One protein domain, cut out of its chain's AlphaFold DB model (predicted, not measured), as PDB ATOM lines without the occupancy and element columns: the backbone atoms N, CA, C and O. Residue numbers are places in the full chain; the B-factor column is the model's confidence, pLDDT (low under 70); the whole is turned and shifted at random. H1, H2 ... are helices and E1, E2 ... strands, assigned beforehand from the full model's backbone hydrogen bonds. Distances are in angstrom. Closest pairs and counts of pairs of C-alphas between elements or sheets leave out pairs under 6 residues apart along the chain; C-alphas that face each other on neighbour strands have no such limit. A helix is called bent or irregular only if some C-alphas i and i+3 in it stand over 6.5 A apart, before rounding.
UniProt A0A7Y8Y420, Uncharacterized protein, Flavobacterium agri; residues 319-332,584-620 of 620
ATOM      1  N   GLU A 319    -107.209  16.000 -37.931       81.25
ATOM      2  CA  GLU A 319    -108.438  15.587 -38.635       81.25
ATOM      3  C   GLU A 319    -108.348  15.785 -40.159       81.25
ATOM      4  O   GLU A 319    -108.840  14.967 -40.939       81.25
ATOM      5  N   TRP A 320    -107.655  16.840 -40.599       77.62
ATOM      6  CA  TRP A 320    -107.466  17.159 -42.013       77.62
ATOM      7  C   TRP A 320    -106.530  16.186 -42.748       77.62
ATOM      8  O   TRP A 320    -106.577  16.119 -43.978       77.62
ATOM      9  N   GLU A 321    -105.726  15.385 -42.036       80.94
ATOM     10  CA  GLU A 321    -104.815  14.395 -42.632       80.94
ATOM     11  C   GLU A 321    -105.568  13.388 -43.505       80.94
ATOM     12  O   GLU A 321    -105.032  12.902 -44.504       80.94
ATOM     13  N   ALA A 322    -106.834  13.117 -43.171       80.56
ATOM     14  CA  ALA A 322    -107.730  12.266 -43.943       80.56
ATOM     15  C   ALA A 322    -107.932  12.748 -45.392       80.56
ATOM     16  O   ALA A 322    -108.158  11.920 -46.276       80.56
ATOM     17  N   ASN A 323    -107.814  14.054 -45.639       81.75
ATOM     18  CA  ASN A 323    -108.080  14.690 -46.931       81.75
ATOM     19  C   ASN A 323    -106.805  15.172 -47.642       81.75
ATOM     20  O   ASN A 323    -106.860  15.557 -48.810       81.75
ATOM     21  N   SER A 324    -105.652  15.142 -46.972       83.50
ATOM     22  CA  SER A 324    -104.379  15.544 -47.569       83.50
ATOM     23  C   SER A 324    -103.793  14.465 -48.466       83.50
ATOM     24  O   SER A 324    -103.772  13.284 -48.127       83.50
ATOM     25  N   GLN A 325    -103.247  14.880 -49.605       86.50
ATOM     26  CA  GLN A 325    -102.547  13.991 -50.529       86.50
ATOM     27  C   GLN A 325    -101.097  13.732 -50.102       86.50
ATOM     28  O   GLN A 325    -100.529  12.690 -50.432       86.50
ATOM     29  N   MET A 326    -100.517  14.665 -49.349       87.50
ATOM     30  CA  MET A 326     -99.220  14.526 -48.702       87.50
ATOM     31  C   MET A 326     -99.290  15.113 -47.297       87.50
ATOM     32  O   MET A 326     -99.859  16.190 -47.115       87.50
ATOM     33  N   THR A 327     -98.694  14.426 -46.327       88.75
ATOM     34  CA  THR A 327     -98.477  14.953 -44.977       88.75
ATOM     35  C   THR A 327     -97.026  14.776 -44.562       88.75
ATOM     36  O   THR A 327     -96.374  13.788 -44.906       88.75
ATOM     37  N   VAL A 328     -96.512  15.760 -43.833       90.19
ATOM     38  CA  VAL A 328     -95.205  15.724 -43.178       90.19
ATOM     39  C   VAL A 328     -95.415  16.114 -41.728       90.19
ATOM     40  O   VAL A 328     -96.087  17.100 -41.445       90.19
ATOM     41  N   LYS A 329     -94.854  15.345 -40.805       91.56
ATOM     42  CA  LYS A 329     -94.925  15.588 -39.369       91.56
ATOM     43  C   LYS A 329     -93.511  15.633 -38.829       91.56
ATOM     44  O   LYS A 329     -92.732  14.720 -39.089       91.56
ATOM     45  N   ILE A 330     -93.186  16.679 -38.086       90.06
ATOM     46  CA  ILE A 330     -91.878  16.857 -37.453       90.06
ATOM     47  C   ILE A 330     -92.111  16.932 -35.951       90.06
ATOM     48  O   ILE A 330     -92.904  17.752 -35.486       90.06
ATOM     49  N   ARG A 331     -91.450  16.063 -35.188       91.69
ATOM     50  CA  ARG A 331     -91.592  16.006 -33.730       91.69
ATOM     51  C   ARG A 331     -91.091  17.313 -33.111       91.69
ATOM     52  O   ARG A 331     -89.991  17.761 -33.430       91.69
ATOM     53  N   ASN A 332     -91.858  17.890 -32.186       87.06
ATOM     54  CA  ASN A 332     -91.511  19.156 -31.535       87.06
ATOM     55  C   ASN A 332     -90.150  19.056 -30.825       87.06
ATOM     56  O   ASN A 332     -89.284  19.878 -31.086       87.06
ATOM     57  N   TYR A 584     -93.993  26.229 -44.928       68.81
ATOM     58  CA  TYR A 584     -93.260  25.062 -45.409       68.81
ATOM     59  C   TYR A 584     -93.461  24.894 -46.906       68.81
ATOM     60  O   TYR A 584     -94.574  24.982 -47.420       68.81
ATOM     61  N   THR A 585     -92.378  24.577 -47.601       66.81
ATOM     62  CA  THR A 585     -92.417  24.214 -49.015       66.81
ATOM     63  C   THR A 585     -91.662  22.921 -49.226       66.81
ATOM     64  O   THR A 585     -90.528  22.782 -48.768       66.81
ATOM     65  N   VAL A 586     -92.260  21.993 -49.964       65.50
ATOM     66  CA  VAL A 586     -91.563  20.802 -50.447       65.50
ATOM     67  C   VAL A 586     -91.063  21.100 -51.843       65.50
ATOM     68  O   VAL A 586     -91.856  21.278 -52.769       65.50
ATOM     69  N   GLN A 587     -89.744  21.146 -51.991       64.81
ATOM     70  CA  GLN A 587     -89.121  21.218 -53.303       64.81
ATOM     71  C   GLN A 587     -89.076  19.824 -53.916       64.81
ATOM     72  O   GLN A 587     -88.554  18.876 -53.326       64.81
ATOM     73  N   THR A 588     -89.610  19.701 -55.121       61.62
ATOM     74  CA  THR A 588     -89.495  18.496 -55.936       61.62
ATOM     75  C   THR A 588     -88.866  18.858 -57.279       61.62
ATOM     76  O   THR A 588     -88.901  20.026 -57.672       61.62
ATOM     77  N   PRO A 589     -88.372  17.877 -58.053       52.97
ATOM     78  CA  PRO A 589     -87.955  18.115 -59.436       52.97
ATOM     79  C   PRO A 589     -89.047  18.724 -60.339       52.97
ATOM     80  O   PRO A 589     -88.736  19.168 -61.439       52.97
ATOM     81  N   TYR A 590     -90.308  18.737 -59.894       57.69
ATOM     82  CA  TYR A 590     -91.482  19.155 -60.667       57.69
ATOM     83  C   TYR A 590     -92.093  20.472 -60.180       57.69
ATOM     84  O   TYR A 590     -93.063  20.950 -60.762       57.69
ATOM     85  N   GLY A 591     -91.539  21.063 -59.121       63.12
ATOM     86  CA  GLY A 591     -92.021  22.317 -58.558       63.12
ATOM     87  C   GLY A 591     -92.016  22.337 -57.035       63.12
ATOM     88  O   GLY A 591     -91.687  21.347 -56.369       63.12
ATOM     89  N   ASN A 592     -92.397  23.496 -56.505       69.06
ATOM     90  CA  ASN A 592     -92.507  23.751 -55.077       69.06
ATOM     91  C   ASN A 592     -93.964  23.578 -54.654       69.06
ATOM     92  O   ASN A 592     -94.835  24.309 -55.122       69.06
ATOM     93  N   PHE A 593     -94.218  22.627 -53.761       68.88
ATOM     94  CA  PHE A 593     -95.540  22.421 -53.184       68.88
ATOM     95  C   PHE A 593     -95.605  23.136 -51.832       68.88
ATOM     96  O   PHE A 593     -94.879  22.733 -50.915       68.88
ATOM     97  N   PRO A 594     -96.423  24.195 -51.683       74.06
ATOM     98  CA  PRO A 594     -96.651  24.790 -50.379       74.06
ATOM     99  C   PRO A 594     -97.397  23.777 -49.511       74.06
ATOM    100  O   PRO A 594     -98.404  23.202 -49.930       74.06
ATOM    101  N   LEU A 595     -96.882  23.539 -48.311       77.31
ATOM    102  CA  LEU A 595     -97.593  22.787 -47.291       77.31
ATOM    103  C   LEU A 595     -98.196  23.773 -46.301       77.31
ATOM    104  O   LEU A 595     -97.539  24.741 -45.917       77.31
ATOM    105  N   ILE A 596     -99.420  23.500 -45.861       80.31
ATOM    106  CA  ILE A 596    -100.090  24.293 -44.832       80.31
ATOM    107  C   ILE A 596     -99.699  23.704 -43.471       80.31
ATOM    108  O   ILE A 596    -100.094  22.568 -43.184       80.31
ATOM    109  N   PRO A 597     -98.880  24.400 -42.657       83.06
ATOM    110  CA  PRO A 597     -98.547  23.930 -41.324       83.06
ATOM    111  C   PRO A 597     -99.713  24.067 -40.356       83.06
ATOM    112  O   PRO A 597    -100.490  25.015 -40.422       83.06
ATOM    113  N   HIS A 598     -99.737  23.152 -39.395       84.06
ATOM    114  CA  HIS A 598    -100.605  23.107 -38.235       84.06
ATOM    115  C   HIS A 598     -99.809  22.619 -37.027       84.06
ATOM    116  O   HIS A 598     -99.208  21.539 -37.042       84.06
ATOM    117  N   TRP A 599     -99.840  23.396 -35.955       84.19
ATOM    118  CA  TRP A 599     -99.313  22.999 -34.665       84.19
ATOM    119  C   TRP A 599    -100.180  21.919 -34.030       84.19
ATOM    120  O   TRP A 599    -101.378  22.110 -33.807       84.19
ATOM    121  N   GLY A 600     -99.543  20.800 -33.707       85.44
ATOM    122  CA  GLY A 600    -100.044  19.796 -32.784       85.44
ATOM    123  C   GLY A 600     -99.334  19.864 -31.428       85.44
ATOM    124  O   GLY A 600     -98.443  20.691 -31.189       85.44
ATOM    125  N   GLN A 601     -99.752  18.988 -30.515       86.31
ATOM    126  CA  GLN A 601     -99.165  18.881 -29.180       86.31
ATOM    127  C   GLN A 601     -97.759  18.270 -29.232       86.31
ATOM    128  O   GLN A 601     -96.839  18.769 -28.583       86.31
ATOM    129  N   LYS A 602     -97.578  17.217 -30.030       89.06
ATOM    130  CA  LYS A 602     -96.331  16.453 -30.160       89.06
ATOM    131  C   LYS A 602     -95.512  16.858 -31.376       89.06
ATOM    132  O   LYS A 602     -94.289  16.715 -31.354       89.06
ATOM    133  N   SER A 603     -96.164  17.347 -32.428       88.75
ATOM    134  CA  SER A 603     -95.515  17.652 -33.702       88.75
ATOM    135  C   SER A 603     -96.062  18.905 -34.372       88.75
ATOM    136  O   SER A 603     -97.198  19.314 -34.140       88.75
ATOM    137  N   ILE A 604     -95.265  19.486 -35.266       86.50
ATOM    138  CA  ILE A 604     -95.777  20.354 -36.323       86.50
ATOM    139  C   ILE A 604     -96.106  19.488 -37.535       86.50
ATOM    140  O   ILE A 604     -95.290  18.677 -37.981       86.50
ATOM    141  N   ASN A 605     -97.329  19.622 -38.034       88.44
ATOM    142  CA  ASN A 605     -97.865  18.819 -39.124       88.44
ATOM    143  C   ASN A 605     -98.114  19.732 -40.314       88.44
ATOM    144  O   ASN A 605     -98.720  20.780 -40.155       88.44
ATOM    145  N   ALA A 606     -97.686  19.344 -41.503       86.38
ATOM    146  CA  ALA A 606     -97.853  20.132 -42.707       86.38
ATOM    147  C   ALA A 606     -98.514  19.277 -43.789       86.38
ATOM    148  O   ALA A 606     -98.086  18.149 -44.046       86.38
ATOM    149  N   GLY A 607     -99.589  19.793 -44.381       84.44
ATOM    150  CA  GLY A 607    -100.416  19.069 -45.345       84.44
ATOM    151  C   GLY A 607    -100.446  19.733 -46.710       84.44
ATOM    152  O   GLY A 607    -100.515  20.955 -46.807       84.44
ATOM    153  N   TYR A 608    -100.458  18.923 -47.767       83.50
ATOM    154  CA  TYR A 608    -100.861  19.360 -49.102       83.50
ATOM    155  C   TYR A 608    -102.261  18.833 -49.400       83.50
ATOM    156  O   TYR A 608    -102.494  17.618 -49.442       83.50
ATOM    157  N   VAL A 609    -103.190  19.753 -49.627       75.25
ATOM    158  CA  VAL A 609    -104.518  19.458 -50.159       75.25
ATOM    159  C   VAL A 609    -104.521  19.987 -51.583       75.25
ATOM    160  O   VAL A 609    -104.364  21.188 -51.793       75.25
ATOM    161  N   ALA A 610    -104.651  19.097 -52.570       67.69
ATOM    162  CA  ALA A 610    -104.760  19.556 -53.946       67.69
ATOM    163  C   ALA A 610    -105.982  20.476 -54.074       67.69
ATOM    164  O   ALA A 610    -107.036  20.151 -53.514       67.69
ATOM    165  N   PRO A 611    -105.872  21.591 -54.814       58.41
ATOM    166  CA  PRO A 611    -107.027  22.420 -55.098       58.41
ATOM    167  C   PRO A 611    -108.102  21.544 -55.747       58.41
ATOM    168  O   PRO A 611    -107.878  20.908 -56.781       58.41
ATOM    169  N   THR A 612    -109.267  21.453 -55.106       48.47
ATOM    170  CA  THR A 612    -110.435  20.813 -55.709       48.47
ATOM    171  C   THR A 612    -110.770  21.576 -56.989       48.47
ATOM    172  O   THR A 612    -110.690  22.799 -57.018       48.47
ATOM    173  N   ALA A 613    -111.135  20.874 -58.066       39.75
ATOM    174  CA  ALA A 613    -111.377  21.478 -59.386       39.75
ATOM    175  C   ALA A 613    -112.391  22.650 -59.376       39.75
ATOM    176  O   ALA A 613    -112.434  23.444 -60.311       39.75
ATOM    177  N   THR A 614    -113.175  22.793 -58.308       34.69
ATOM    178  CA  THR A 614    -114.076  23.913 -58.029       34.69
ATOM    179  C   THR A 614    -113.387  25.232 -57.648       34.69
ATOM    180  O   THR A 614    -114.001  26.277 -57.841       34.69
ATOM    181  N   SER A 615    -112.136  25.247 -57.171       30.08
ATOM    182  CA  SER A 615    -111.423  26.496 -56.833       30.08
ATOM    183  C   SER A 615    -110.750  27.180 -58.032       30.08
ATOM    184  O   SER A 615    -110.334  28.330 -57.932       30.08
ATOM    185  N   LEU A 616    -110.705  26.524 -59.197       30.80
ATOM    186  CA  LEU A 616    -110.198  27.105 -60.450       30.80
ATOM    187  C   LEU A 616    -111.252  27.924 -61.221       30.80
ATOM    188  O   LEU A 616    -110.951  28.449 -62.290       30.80
ATOM    189  N   VAL A 617    -112.477  28.050 -60.694       31.33
ATOM    190  CA  VAL A 617    -113.578  28.785 -61.349       31.33
ATOM    191  C   VAL A 617    -113.776  30.199 -60.780       31.33
ATOM    192  O   VAL A 617    -114.469  30.994 -61.402       31.33
ATOM    193  N   SER A 618    -113.140  30.578 -59.662       28.80
ATOM    194  CA  SER A 618    -113.333  31.922 -59.077       28.80
ATOM    195  C   SER A 618    -112.293  32.973 -59.478       28.80
ATOM    196  O   SER A 618    -112.406  34.107 -59.034       28.80
ATOM    197  N   ASN A 619    -111.303  32.624 -60.306       31.12
ATOM    198  CA  ASN A 619    -110.355  33.582 -60.884       31.12
ATOM    199  C   ASN A 619    -110.402  33.496 -62.416       31.12
ATOM    200  O   ASN A 619    -109.467  33.019 -63.064       31.12
ATOM    201  N   LYS A 620    -111.522  33.942 -62.984       32.59
ATOM    202  CA  LYS A 620    -111.594  34.479 -64.343       32.59
ATOM    203  C   LYS A 620    -112.435  35.738 -64.344       32.59
ATOM    204  O   LYS A 620    -113.515  35.700 -63.718       32.59
TER     205      LYS A 620
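Overview. This is residues 319 to 332 and 584 to 620 of the 620 residues of an uncharacterized protein of Flavobacterium agri (UniProt A0A7Y8Y420). A small antiparallel sheet of four strands, strongly twisted and curled like part of a barrel, makes the body, and a tail with the short helix H2 sticks out from it. The long strand E3 ties the sheet together in a staggered way, pairing with E2 over its first residues and with E4 over its later ones, while E1 lies along the far side of E4 and the short helix H1 only grazes the sheet. The printed part has 51 residues, with two named helices and four named strands in the order H1, E1, E2, E3, E4, H2; across the sheet the order is E1, E4, E3, E2, and the class is mixed, helices and strands. The whole is loose, with a radius of gyration of the C-alphas of 12.9 A, and spans 41 by 28 by 15 A.

Along the chain. E3, residues 591 to 599, is the longest strand at 25.0 A, from C-alpha 591 at (-92.021, 22.317, -58.558) to C-alpha 599 at (-99.313, 22.999, -34.665). E4 is residues 603 to 608, 16.4 A, E1 is residues 326 to 331, 16.9 A, and E2 is residues 584 to 588, 13.0 A. H1, residues 319 to 322, begins at C-alpha 319, (-108.438, 15.587, -38.635); it is neither bent nor irregular, but only just: C-alphas 319 and 322 are 6.3 A apart. H2, residues 613 to 617, measures 7.9 A and ends at C-alpha 617, (-113.578, 28.785, -61.349).

Arrangement. E2, E3 and E4 form a meander, each strand the antiparallel neighbour of the one before. The hairpin of E2 and E3 stands at 150 degrees between directions, with N 586 and O 593 2.9 A apart, within hydrogen-bond range. E3 pairs with E2 over residues 591 to 595 and with E4 over residues 596 to 599. In the hairpin of E3 and E4, at 139 degrees, N 598 and O 605 are within range at 2.7 A. The edge strand E1 is antiparallel to E4 at 167 degrees, with N 606 and O 328 within range at 2.8 A. H1 grazes the sheet with residues 320 to 321; its closest C-alpha pair with E1 is Glu 321 and Thr 327, 6.8 A. H2 is not on the sheet and is apart from H1, E1, E2 and E3. H1 is too short for an O i to N i+4 pair; in H2 0 of 1 such pairs and 0 of 2 O i to N i+3 pairs are within range.

Size, cuts and confidence. The C-alphas farthest apart, of Lys 602 and Lys 620, are 41.5 A apart. Residues 611 to 620 stand free; without them the body spans 32 by 21 by 10 A. Residues 333 to 583 are not printed, and C-alphas 332 and 584 are 15.2 A apart across this cut. No printed link is long. The mean pLDDT of the printed part is 70.8, with residues 584 to 593 and 610 to 620 under 70.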